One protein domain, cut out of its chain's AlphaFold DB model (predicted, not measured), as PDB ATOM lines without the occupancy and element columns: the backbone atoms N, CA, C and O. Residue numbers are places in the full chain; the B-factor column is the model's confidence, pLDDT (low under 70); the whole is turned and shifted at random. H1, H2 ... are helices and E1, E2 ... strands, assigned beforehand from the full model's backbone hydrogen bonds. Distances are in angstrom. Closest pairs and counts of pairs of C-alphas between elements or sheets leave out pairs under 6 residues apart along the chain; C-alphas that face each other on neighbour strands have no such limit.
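What this domain is: This is residues 243 to 322 of the 709 residues of an uncharacterized protein of Micractinium conductrix (UniProt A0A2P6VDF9). Three helices make a loose triangle: H3 and H4 form a V-shaped helical hairpin, and H2 runs across its open end, from the end of H4 towards the start of H3. H1 runs beside H2 in the opposite direction, and a thin two-stranded hairpin, E1 and E2, sticks out as an arm that makes much of the length. The printed part has 80 residues, with four named helices and two named strands in the order H1, E1, E2, H2, H3, H4; the two-stranded sheet, E1 - E2, is antiparallel, and the class is mostly helix. The whole is only just compact, close to loose, with a radius of gyration of the C-alphas of 13.9 A, and it is elongated, with spans of 48 by 26 by 20 A.

Where its parts are: H1, residues 248 to 255, begins at C-alpha 248, (91.218, 107.790, 100.497), and is 10.4 A long from first to last C-alpha. E1, residues 264 to 267, is 9.4 A long, and E2, residues 270 to 273, is 9.5 A long; C-alpha 267 is at (126.042, 90.936, 113.159). H2, residues 280 to 288, is 13.1 A long. H3, residues 291 to 303, is 18.0 A long. H4, residues 308 to 321, is 21.1 A long and ends at C-alpha 321, (103.327, 87.966, 106.988).

How they stand to each other: H1 and H2 only just touch, with 3 pairs of C-alphas within 8 A; the closest are those of Asp 254 and Gln 285, 6.9 A apart. They run opposite ways at a shallow tilt of 13 degrees. E1 and E2 are a hairpin of antiparallel strands, their directions 143 degrees apart, with N 272 and O 265 within hydrogen-bond range at 3.2 A and N 270 and O 267 at 3.4 A. E1 is apart from H2, H3 and H4. H2 and H4 touch only at their ends and stand about perpendicular, at 90 degrees; H4 does so with residues 318 to 321 alone, and the closest C-alphas, those of Ala 283 and Cys 318, are 5.1 A apart. H2 and H3 are close but not clearly touching, the closest C-alphas being those of Phe 286 and Ala 294, 6.2 A apart. H3 touches H4 with residues 298 to 302 alone, the closest C-alphas being those of Leu 302 and Gly 308, 5.5 A apart. This helical hairpin runs opposite ways at a shallow tilt of 34.8 degrees, only just short of steep. H1 and H3 are apart. In H1 and H3 every O i to N i+4 pair is within hydrogen-bond range; in H2 it is 3 of 5 and in H4 8 of 10.

The domain as a whole: The two C-alphas farthest apart, those of Thr 246 and Lys 269, are 48.2 A from each other. The printed part has no cut, and no link is long: those from H1 to E1 and from E2 to H2 are short, the others tight. The mean pLDDT of the printed part is 70.9, and residues 245 to 275 are under 70.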
ATOM      1  N   ALA A 243      96.126 109.542  95.852       70.62
ATOM      2  CA  ALA A 243      94.670 109.539  95.859       70.62
ATOM      3  C   ALA A 243      94.155 108.182  95.357       70.62
ATOM      4  O   ALA A 243      94.269 107.856  94.171       70.62
ATOM      5  N   CYS A 244      93.610 107.401  96.273       72.38
ATOM      6  CA  CYS A 244      92.811 106.220  96.041       72.38
ATOM      7  C   CYS A 244      91.333 106.617  95.947       72.38
ATOM      8  O   CYS A 244      90.669 106.849  96.953       72.38
ATOM      9  N   ALA A 245      90.798 106.665  94.724       55.91
ATOM     10  CA  ALA A 245      89.472 107.218  94.435       55.91
ATOM     11  C   ALA A 245      88.296 106.598  95.228       55.91
ATOM     12  O   ALA A 245      87.222 107.198  95.270       55.91
ATOM     13  N   THR A 246      88.473 105.417  95.827       57.69
ATOM     14  CA  THR A 246      87.448 104.701  96.602       57.69
ATOM     15  C   THR A 246      87.696 104.674  98.114       57.69
ATOM     16  O   THR A 246      86.717 104.677  98.851       57.69
ATOM     17  N   ASP A 247      88.954 104.727  98.579       62.56
ATOM     18  CA  ASP A 247      89.321 104.437  99.981       62.56
ATOM     19  C   ASP A 247      90.223 105.506 100.634       62.56
ATOM     20  O   ASP A 247      90.869 105.240 101.645       62.56
ATOM     21  N   ASP A 248      90.278 106.725 100.089       59.22
ATOM     22  CA  ASP A 248      91.218 107.790 100.497       59.22
ATOM     23  C   ASP A 248      91.294 108.083 102.008       59.22
ATOM     24  O   ASP A 248      92.364 108.420 102.521       59.22
ATOM     25  N   LEU A 249      90.176 107.965 102.734       55.00
ATOM     26  CA  LEU A 249      90.117 108.214 104.181       55.00
ATOM     27  C   LEU A 249      90.676 107.045 105.003       55.00
ATOM     28  O   LEU A 249      91.420 107.283 105.949       55.00
ATOM     29  N   ILE A 250      90.354 105.808 104.614       56.88
ATOM     30  CA  ILE A 250      90.842 104.577 105.258       56.88
ATOM     31  C   ILE A 250      92.343 104.439 104.979       56.88
ATOM     32  O   ILE A 250      93.149 104.257 105.884       56.88
ATOM     33  N   PHE A 251      92.742 104.670 103.725       61.56
ATOM     34  CA  PHE A 251      94.134 104.599 103.301       61.56
ATOM     35  C   PHE A 251      95.025 105.614 104.035       61.56
ATOM     36  O   PHE A 251      96.090 105.254 104.522       61.56
ATOM     37  N   ASN A 252      94.617 106.881 104.164       61.28
ATOM     38  CA  ASN A 252      95.456 107.883 104.835       61.28
ATOM     39  C   ASN A 252      95.476 107.745 106.365       61.28
ATOM     40  O   ASN A 252      96.526 107.976 106.967       61.28
ATOM     41  N   ALA A 253      94.356 107.380 106.997       58.69
ATOM     42  CA  ALA A 253      94.304 107.192 108.445       58.69
ATOM     43  C   ALA A 253      95.141 105.977 108.869       58.69
ATOM     44  O   ALA A 253      96.035 106.107 109.705       58.69
ATOM     45  N   ASP A 254      94.949 104.835 108.209       60.66
ATOM     46  CA  ASP A 254      95.510 103.571 108.677       60.66
ATOM     47  C   ASP A 254      96.952 103.361 108.199       60.66
ATOM     48  O   ASP A 254      97.791 102.858 108.944       60.66
ATOM     49  N   PHE A 255      97.319 103.827 107.001       62.53
ATOM     50  CA  PHE A 255      98.679 103.636 106.475       62.53
ATOM     51  C   PHE A 255      99.730 104.505 107.180       62.53
ATOM     52  O   PHE A 255     100.924 104.202 107.150       62.53
ATOM     53  N   THR A 256      99.309 105.582 107.852       61.22
ATOM     54  CA  THR A 256     100.212 106.383 108.694       61.22
ATOM     55  C   THR A 256     100.571 105.699 110.015       61.22
ATOM     56  O   THR A 256     101.540 106.126 110.649       61.22
ATOM     57  N   THR A 257      99.857 104.625 110.379       60.47
ATOM     58  CA  THR A 257     100.130 103.792 111.562       60.47
ATOM     59  C   THR A 257     101.121 102.656 111.294       60.47
ATOM     60  O   THR A 257     101.664 102.102 112.245       60.47
ATOM     61  N   CYS A 258     101.427 102.343 110.025       62.66
ATOM     62  CA  CYS A 258     102.510 101.420 109.675       62.66
ATOM     63  C   CYS A 258     103.846 101.961 110.205       62.66
ATOM     64  O   CYS A 258     104.336 102.999 109.741       62.66
ATOM     65  N   ASP A 259     104.459 101.258 111.158       57.69
ATOM     66  CA  ASP A 259     105.752 101.666 111.689       57.69
ATOM     67  C   ASP A 259     106.880 101.161 110.786       57.69
ATOM     68  O   ASP A 259     107.290 100.002 110.817       57.69
ATOM     69  N   PHE A 260     107.394 102.056 109.944       58.06
ATOM     70  CA  PHE A 260     108.583 101.813 109.129       58.06
ATOM     71  C   PHE A 260     109.838 101.860 110.019       58.06
ATOM     72  O   PHE A 260     110.639 102.801 109.931       58.06
ATOM     73  N   GLN A 261     109.984 100.891 110.924       50.75
ATOM     74  CA  GLN A 261     111.188 100.750 111.737       50.75
ATOM     75  C   GLN A 261     112.316 100.144 110.897       50.75
ATOM     76  O   GLN A 261     112.149  99.143 110.206       50.75
ATOM     77  N   PHE A 262     113.490 100.769 110.957       49.34
ATOM     78  CA  PHE A 262     114.727 100.169 110.464       49.34
ATOM     79  C   PHE A 262     115.318  99.343 111.606       49.34
ATOM     80  O   PHE A 262     115.674  99.919 112.634       49.34
ATOM     81  N   VAL A 263     115.442  98.028 111.430       42.31
ATOM     82  CA  VAL A 263     116.081  97.164 112.430       42.31
ATOM     83  C   VAL A 263     117.596  97.406 112.396       42.31
ATOM     84  O   VAL A 263     118.242  97.284 111.352       42.31
ATOM     85  N   GLU A 264     118.179  97.809 113.529       40.59
ATOM     86  CA  GLU A 264     119.635  97.822 113.701       40.59
ATOM     87  C   GLU A 264     120.111  96.412 114.049       40.59
ATOM     88  O   GLU A 264     120.120  96.034 115.218       40.59
ATOM     89  N   ASP A 265     120.546  95.645 113.048       43.00
ATOM     90  CA  ASP A 265     121.210  94.366 113.295       43.00
ATOM     91  C   ASP A 265     122.717  94.562 113.472       43.00
ATOM     92  O   ASP A 265     123.441  95.041 112.589       43.00
ATOM     93  N   VAL A 266     123.210  94.140 114.637       35.97
ATOM     94  CA  VAL A 266     124.641  94.013 114.910       35.97
ATOM     95  C   VAL A 266     125.037  92.558 114.703       35.97
ATOM     96  O   VAL A 266     125.063  91.765 115.643       35.97
ATOM     97  N   VAL A 267     125.392  92.213 113.468       34.50
ATOM     98  CA  VAL A 267     126.042  90.936 113.159       34.50
ATOM     99  C   VAL A 267     127.542  91.197 112.990       34.50
ATOM    100  O   VAL A 267     127.965  92.092 112.262       34.50
ATOM    101  N   ASP A 268     128.375  90.461 113.728       35.97
ATOM    102  CA  ASP A 268     129.845  90.513 113.641       35.97
ATOM    103  C   ASP A 268     130.496  91.897 113.838       35.97
ATOM    104  O   ASP A 268     131.443  92.272 113.142       35.97
ATOM    105  N   LYS A 269     130.033  92.665 114.838       40.72
ATOM    106  CA  LYS A 269     130.600  93.983 115.216       40.72
ATOM    107  C   LYS A 269     130.573  95.031 114.095       40.72
ATOM    108  O   LYS A 269     131.203  96.079 114.230       40.72
ATOM    109  N   LYS A 270     129.838  94.784 113.010       34.53
ATOM    110  CA  LYS A 270     129.523  95.774 111.985       34.53
ATOM    111  C   LYS A 270     128.056  96.141 112.133       34.53
ATOM    112  O   LYS A 270     127.203  95.267 112.213       34.53
ATOM    113  N   LYS A 271     127.771  97.442 112.198       43.72
ATOM    114  CA  LYS A 271     126.396  97.931 112.099       43.72
ATOM    115  C   LYS A 271     125.953  97.752 110.652       43.72
ATOM    116  O   LYS A 271     126.447  98.455 109.773       43.72
ATOM    117  N   THR A 272     125.066  96.802 110.411       41.56
ATOM    118  CA  THR A 272     124.358  96.658 109.139       41.56
ATOM    119  C   THR A 272     122.960  97.231 109.322       41.56
ATOM    120  O   THR A 272     122.264  96.890 110.272       41.56
ATOM    121  N   ILE A 273     122.575  98.168 108.456       47.56
ATOM    122  CA  ILE A 273     121.199  98.667 108.406       47.56
ATOM    123  C   ILE A 273     120.406  97.582 107.682       47.56
ATOM    124  O   ILE A 273     120.625  97.384 106.486       47.56
ATOM    125  N   SER A 274     119.558  96.851 108.403       51.50
ATOM    126  CA  SER A 274     118.679  95.860 107.785       51.50
ATOM    127  C   SER A 274     117.578  96.569 106.979       51.50
ATOM    128  O   SER A 274     117.206  97.706 107.309       51.50
ATOM    129  N   PRO A 275     117.086  95.944 105.896       55.91
ATOM    130  CA  PRO A 275     116.021  96.509 105.080       55.91
ATOM    131  C   PRO A 275     114.715  96.649 105.867       55.91
ATOM    132  O   PRO A 275     114.530  96.050 106.925       55.91
ATOM    133  N   ILE A 276     113.824  97.496 105.356       70.00
ATOM    134  CA  ILE A 276     112.540  97.835 105.977       70.00
ATOM    135  C   ILE A 276     111.689  96.565 106.061       70.00
ATOM    136  O   ILE A 276     111.280  96.032 105.030       70.00
ATOM    137  N   THR A 277     111.414  96.096 107.274       76.81
ATOM    138  CA  THR A 277     110.526  94.954 107.507       76.81
ATOM    139  C   THR A 277     109.074  95.411 107.539       76.81
ATOM    140  O   THR A 277     108.766  96.493 108.040       76.81
ATOM    141  N   CYS A 278     108.181  94.587 107.011       82.62
ATOM    142  CA  CYS A 278     106.746  94.795 107.090       82.62
ATOM    143  C   CYS A 278     106.217  93.977 108.263       82.62
ATOM    144  O   CYS A 278     106.319  92.750 108.259       82.62
ATOM    145  N   ASP A 279     105.690  94.640 109.288       80.94
ATOM    146  CA  ASP A 279     105.083  93.941 110.415       80.94
ATOM    147  C   ASP A 279     103.684  93.409 110.057       80.94
ATOM    148  O   ASP A 279     103.080  93.758 109.036       80.94
ATOM    149  N   TYR A 280     103.159  92.521 110.901       79.19
ATOM    150  CA  TYR A 280     101.840  91.924 110.689       79.19
ATOM    151  C   TYR A 280     100.725  92.982 110.653       79.19
ATOM    152  O   TYR A 280      99.792  92.867 109.856       79.19
ATOM    153  N   THR A 281     100.834  94.030 111.476       76.44
ATOM    154  CA  THR A 281      99.864  95.130 111.533       76.44
ATOM    155  C   THR A 281      99.787  95.834 110.184       76.44
ATOM    156  O   THR A 281      98.711  95.898 109.593       76.44
ATOM    157  N   CYS A 282     100.922  96.259 109.631       81.00
ATOM    158  CA  CYS A 282     100.979  96.911 108.333       81.00
ATOM    159  C   CYS A 282     100.538  95.976 107.197       81.00
ATOM    160  O   CYS A 282      99.747  96.372 106.338       81.00
ATOM    161  N   ALA A 283     100.955  94.705 107.225       84.38
ATOM    162  CA  ALA A 283     100.515  93.702 106.254       84.38
ATOM    163  C   ALA A 283      98.991  93.467 106.292       84.38
ATOM    164  O   ALA A 283      98.368  93.233 105.253       84.38
ATOM    165  N   SER A 284      98.368  93.553 107.471       80.75
ATOM    166  CA  SER A 284      96.921  93.399 107.633       80.75
ATOM    167  C   SER A 284      96.132  94.584 107.064       80.75
ATOM    168  O   SER A 284      95.072  94.370 106.476       80.75
ATOM    169  N   GLN A 285      96.680  95.804 107.122       79.44
ATOM    170  CA  GLN A 285      96.036  96.999 106.566       79.44
ATOM    171  C   GLN A 285      95.921  96.948 105.040       79.44
ATOM    172  O   GLN A 285      94.907  97.355 104.475       79.44
ATOM    173  N   PHE A 286      96.891  96.332 104.353       78.19
ATOM    174  CA  PHE A 286      96.792  96.078 102.910       78.19
ATOM    175  C   PHE A 286      95.599  95.193 102.513       78.19
ATOM    176  O   PHE A 286      95.246  95.172 101.336       78.19
ATOM    177  N   LYS A 287      94.968  94.479 103.459       78.38
ATOM    178  CA  LYS A 287      93.743  93.699 103.212       78.38
ATOM    179  C   LYS A 287      92.457  94.510 103.366       78.38
ATOM    180  O   LYS A 287      91.434  94.098 102.830       78.38
ATOM    181  N   VAL A 288      92.493  95.598 104.138       75.81
ATOM    182  CA  VAL A 288      91.330  96.472 104.374       75.81
ATOM    183  C   VAL A 288      91.105  97.384 103.167       75.81
ATOM    184  O   VAL A 288      89.972  97.707 102.821       75.81
ATOM    185  N   VAL A 289      92.191  97.750 102.488       77.62
ATOM    186  CA  VAL A 289      92.178  98.533 101.251       77.62
ATOM    187  C   VAL A 289      91.723  97.662 100.078       77.62
ATOM    188  O   VAL A 289      92.096  96.491  99.981       77.62
ATOM    189  N   THR A 290      90.948  98.226  99.147       81.81
ATOM    190  CA  THR A 290      90.554  97.497  97.933       81.81
ATOM    191  C   THR A 290      91.779  96.950  97.170       81.81
ATOM    192  O   THR A 290      92.792  97.649  97.048       81.81
ATOM    193  N   PRO A 291      91.716  95.722  96.607       83.00
ATOM    194  CA  PRO A 291      92.856  95.099  95.923       83.00
ATOM    195  C   PRO A 291      93.460  95.961  94.807       83.00
ATOM    196  O   PRO A 291      94.681  96.007  94.649       83.00
ATOM    197  N   ASP A 292      92.621  96.694  94.073       82.19
ATOM    198  CA  ASP A 292      93.051  97.600  93.004       82.19
ATOM    199  C   ASP A 292      93.887  98.764  93.546       82.19
ATOM    200  O   ASP A 292      94.887  99.161  92.946       82.19
ATOM    201  N   CYS A 293      93.501  99.295  94.703       80.88
ATOM    202  CA  CYS A 293      94.184 100.404  95.344       80.88
ATOM    203  C   CYS A 293      95.507  99.969  95.987       80.88
ATOM    204  O   CYS A 293      96.518 100.659  95.826       80.88
ATOM    205  N   ALA A 294      95.534  98.793  96.622       83.19
ATOM    206  CA  ALA A 294      96.759  98.178  97.129       83.19
ATOM    207  C   ALA A 294      97.754  97.864  95.992       83.19
ATOM    208  O   ALA A 294      98.947  98.146  96.117       83.19
ATOM    209  N   THR A 295      97.261  97.346  94.860       87.88
ATOM    210  CA  THR A 295      98.076  97.039  93.672       87.88
ATOM    211  C   THR A 295      98.665  98.307  93.061       87.88
ATOM    212  O   THR A 295      99.877  98.389  92.874       87.88
ATOM    213  N   GLN A 296      97.848  99.338  92.829       86.94
ATOM    214  CA  GLN A 296      98.321 100.615  92.286       86.94
ATOM    215  C   GLN A 296      99.324 101.312  93.217       86.94
ATOM    216  O   GLN A 296     100.296 101.907  92.745       86.94
ATOM    217  N   PHE A 297      99.137 101.225  94.537       85.81
ATOM    218  CA  PHE A 297     100.092 101.771  95.498       85.81
ATOM    219  C   PHE A 297     101.426 101.020  95.439       85.81
ATOM    220  O   PHE A 297     102.483 101.650  95.351       85.81
ATOM    221  N   ARG A 298     101.376  99.679  95.419       91.06
ATOM    222  CA  ARG A 298     102.548  98.806  95.269       91.06
ATOM    223  C   ARG A 298     103.307  99.118  93.979       91.06
ATOM    224  O   ARG A 298     104.512  99.347  94.029       91.06
ATOM    225  N   GLU A 299     102.618  99.208  92.845       91.12
ATOM    226  CA  GLU A 299     103.221  99.547  91.550       91.12
ATOM    227  C   GLU A 299     103.861 100.936  91.545       91.12
ATOM    228  O   GLU A 299     104.973 101.098  91.044       91.12
ATOM    229  N   ARG A 300     103.205 101.948  92.131       87.19
ATOM    230  CA  ARG A 300     103.781 103.297  92.191       87.19
ATOM    231  C   ARG A 300     104.980 103.384  93.131       87.19
ATOM    232  O   ARG A 300     105.917 104.100  92.802       87.19
ATOM    233  N   MET A 301     104.974 102.680  94.265       85.75
ATOM    234  CA  MET A 301     106.136 102.597  95.161       85.75
ATOM    235  C   MET A 301     107.317 101.906  94.474       85.75
ATOM    236  O   MET A 301     108.425 102.427  94.515       85.75
ATOM    237  N   LEU A 302     107.072 100.782  93.788       90.25
ATOM    238  CA  LEU A 302     108.095 100.057  93.024       90.25
ATOM    239  C   LEU A 302     108.614 100.861  91.819       90.25
ATOM    240  O   LEU A 302     109.780 100.745  91.453       90.25
ATOM    241  N   GLY A 303     107.758 101.675  91.195       87.00
ATOM    242  CA  GLY A 303     108.118 102.545  90.074       87.00
ATOM    243  C   GLY A 303     108.787 103.863  90.480       87.00
ATOM    244  O   GLY A 303     109.346 104.555  89.624       87.00
ATOM    245  N   ASP A 304     108.744 104.242  91.759       86.62
ATOM    246  CA  ASP A 304     109.366 105.469  92.238       86.62
ATOM    247  C   ASP A 304     110.867 105.255  92.463       86.62
ATOM    248  O   ASP A 304     111.303 104.516  93.346       86.62
ATOM    249  N   THR A 305     111.676 105.978  91.689       83.06
ATOM    250  CA  THR A 305     113.149 105.948  91.766       83.06
ATOM    251  C   THR A 305     113.729 106.269  93.150       83.06
ATOM    252  O   THR A 305     114.919 106.058  93.365       83.06
ATOM    253  N   ARG A 306     112.928 106.810  94.080       82.19
ATOM    254  CA  ARG A 306     113.332 107.083  95.466       82.19
ATOM    255  C   ARG A 306     113.254 105.860  96.380       82.19
ATOM    256  O   ARG A 306     113.913 105.891  97.415       82.19
ATOM    257  N   PHE A 307     112.430 104.864  96.042       82.88
ATOM    258  CA  PHE A 307     112.167 103.685  96.877       82.88
ATOM    259  C   PHE A 307     112.622 102.372  96.231       82.88
ATOM    260  O   PHE A 307     112.922 101.441  96.962       82.88
ATOM    261  N   GLY A 308     112.661 102.299  94.893       80.81
ATOM    262  CA  GLY A 308     113.377 101.282  94.113       80.81
ATOM    263  C   GLY A 308     113.373  99.855  94.679       80.81
ATOM    264  O   GLY A 308     112.322  99.224  94.823       80.81
ATOM    265  N   ASP A 309     114.574  99.340  94.955       81.44
ATOM    266  CA  ASP A 309     114.796  97.971  95.431       81.44
ATOM    267  C   ASP A 309     114.322  97.781  96.884       81.44
ATOM    268  O   ASP A 309     113.839  96.706  97.240       81.44
ATOM    269  N   GLU A 310     114.350  98.833  97.706       82.31
ATOM    270  CA  GLU A 310     113.879  98.802  99.092       82.31
ATOM    271  C   GLU A 310     112.360  98.584  99.186       82.31
ATOM    272  O   GLU A 310     111.885  97.850 100.053       82.31
ATOM    273  N   ALA A 311     111.580  99.161  98.264       84.69
ATOM    274  CA  ALA A 311     110.147  98.881  98.166       84.69
ATOM    275  C   ALA A 311     109.884  97.408  97.818       84.69
ATOM    276  O   ALA A 311     108.942  96.806  98.334       84.69
ATOM    277  N   LYS A 312     110.725  96.804  96.971       88.62
ATOM    278  CA  LYS A 312     110.597  95.396  96.577       88.62
ATOM    279  C   LYS A 312     110.830  94.455  97.752       88.62
ATOM    280  O   LYS A 312     110.070  93.502  97.914       88.62
ATOM    281  N   GLU A 313     111.842  94.729  98.571       85.88
ATOM    282  CA  GLU A 313     112.109  93.955  99.787       85.88
ATOM    283  C   GLU A 313     110.991  94.122 100.822       85.88
ATOM    284  O   GLU A 313     110.510  93.121 101.350       85.88
ATOM    285  N   PHE A 314     110.497  95.348 101.022       86.94
ATOM    286  CA  PHE A 314     109.370  95.628 101.916       86.94
ATOM    287  C   PHE A 314     108.107  94.841 101.535       86.94
ATOM    288  O   PHE A 314     107.520  94.158 102.373       86.94
ATOM    289  N   PHE A 315     107.690  94.884 100.264       91.25
ATOM    290  CA  PHE A 315     106.491  94.161  99.829       91.25
ATOM    291  C   PHE A 315     106.676  92.642  99.843       91.25
ATOM    292  O   PHE A 315     105.730  91.927 100.164       91.25
ATOM    293  N   ALA A 316     107.884  92.148  99.557       89.25
ATOM    294  CA  ALA A 316     108.197  90.730  99.700       89.25
ATOM    295  C   ALA A 316     108.106  90.263 101.161       89.25
ATOM    296  O   ALA A 316     107.786  89.103 101.408       89.25
ATOM    297  N   ASP A 317     108.389  91.143 102.123       86.44
ATOM    298  CA  ASP A 317     108.210  90.861 103.544       86.44
ATOM    299  C   ASP A 317     106.729  90.903 103.950       86.44
ATOM    300  O   ASP A 317     106.249  89.967 104.589       86.44
ATOM    301  N   CYS A 318     105.963  91.895 103.471       86.31
ATOM    302  CA  CYS A 318     104.512  91.950 103.702       86.31
ATOM    303  C   CYS A 318     103.802  90.684 103.203       86.31
ATOM    304  O   CYS A 318     102.922  90.158 103.883       86.31
ATOM    305  N   ASP A 319     104.200  90.168 102.036       89.88
ATOM    306  CA  ASP A 319     103.604  88.965 101.447       89.88
ATOM    307  C   ASP A 319     103.877  87.702 102.291       89.88
ATOM    308  O   ASP A 319     103.068  86.777 102.282       89.88
ATOM    309  N   LYS A 320     104.973  87.662 103.068       89.06
ATOM    310  CA  LYS A 320     105.278  86.549 103.991       89.06
ATOM    311  C   LYS A 320     104.450  86.593 105.272       89.06
ATOM    312  O   LYS A 320     104.144  85.539 105.823       89.06
ATOM    313  N   GLN A 321     104.107  87.789 105.754       84.75
ATOM    314  CA  GLN A 321     103.327  87.966 106.988       84.75
ATOM    315  C   GLN A 321     101.859  87.564 106.826       84.75
ATOM    316  O   GLN A 321     101.139  87.387 107.810       84.75
ATOM    317  N   VAL A 322     101.392  87.419 105.585       78.50
ATOM    318  CA  VAL A 322     100.022  87.020 105.285       78.50
ATOM    319  C   VAL A 322      99.957  85.494 105.168       78.50
ATOM    320  O   VAL A 322     100.391  84.945 104.156       78.50
TER     321      VAL A 322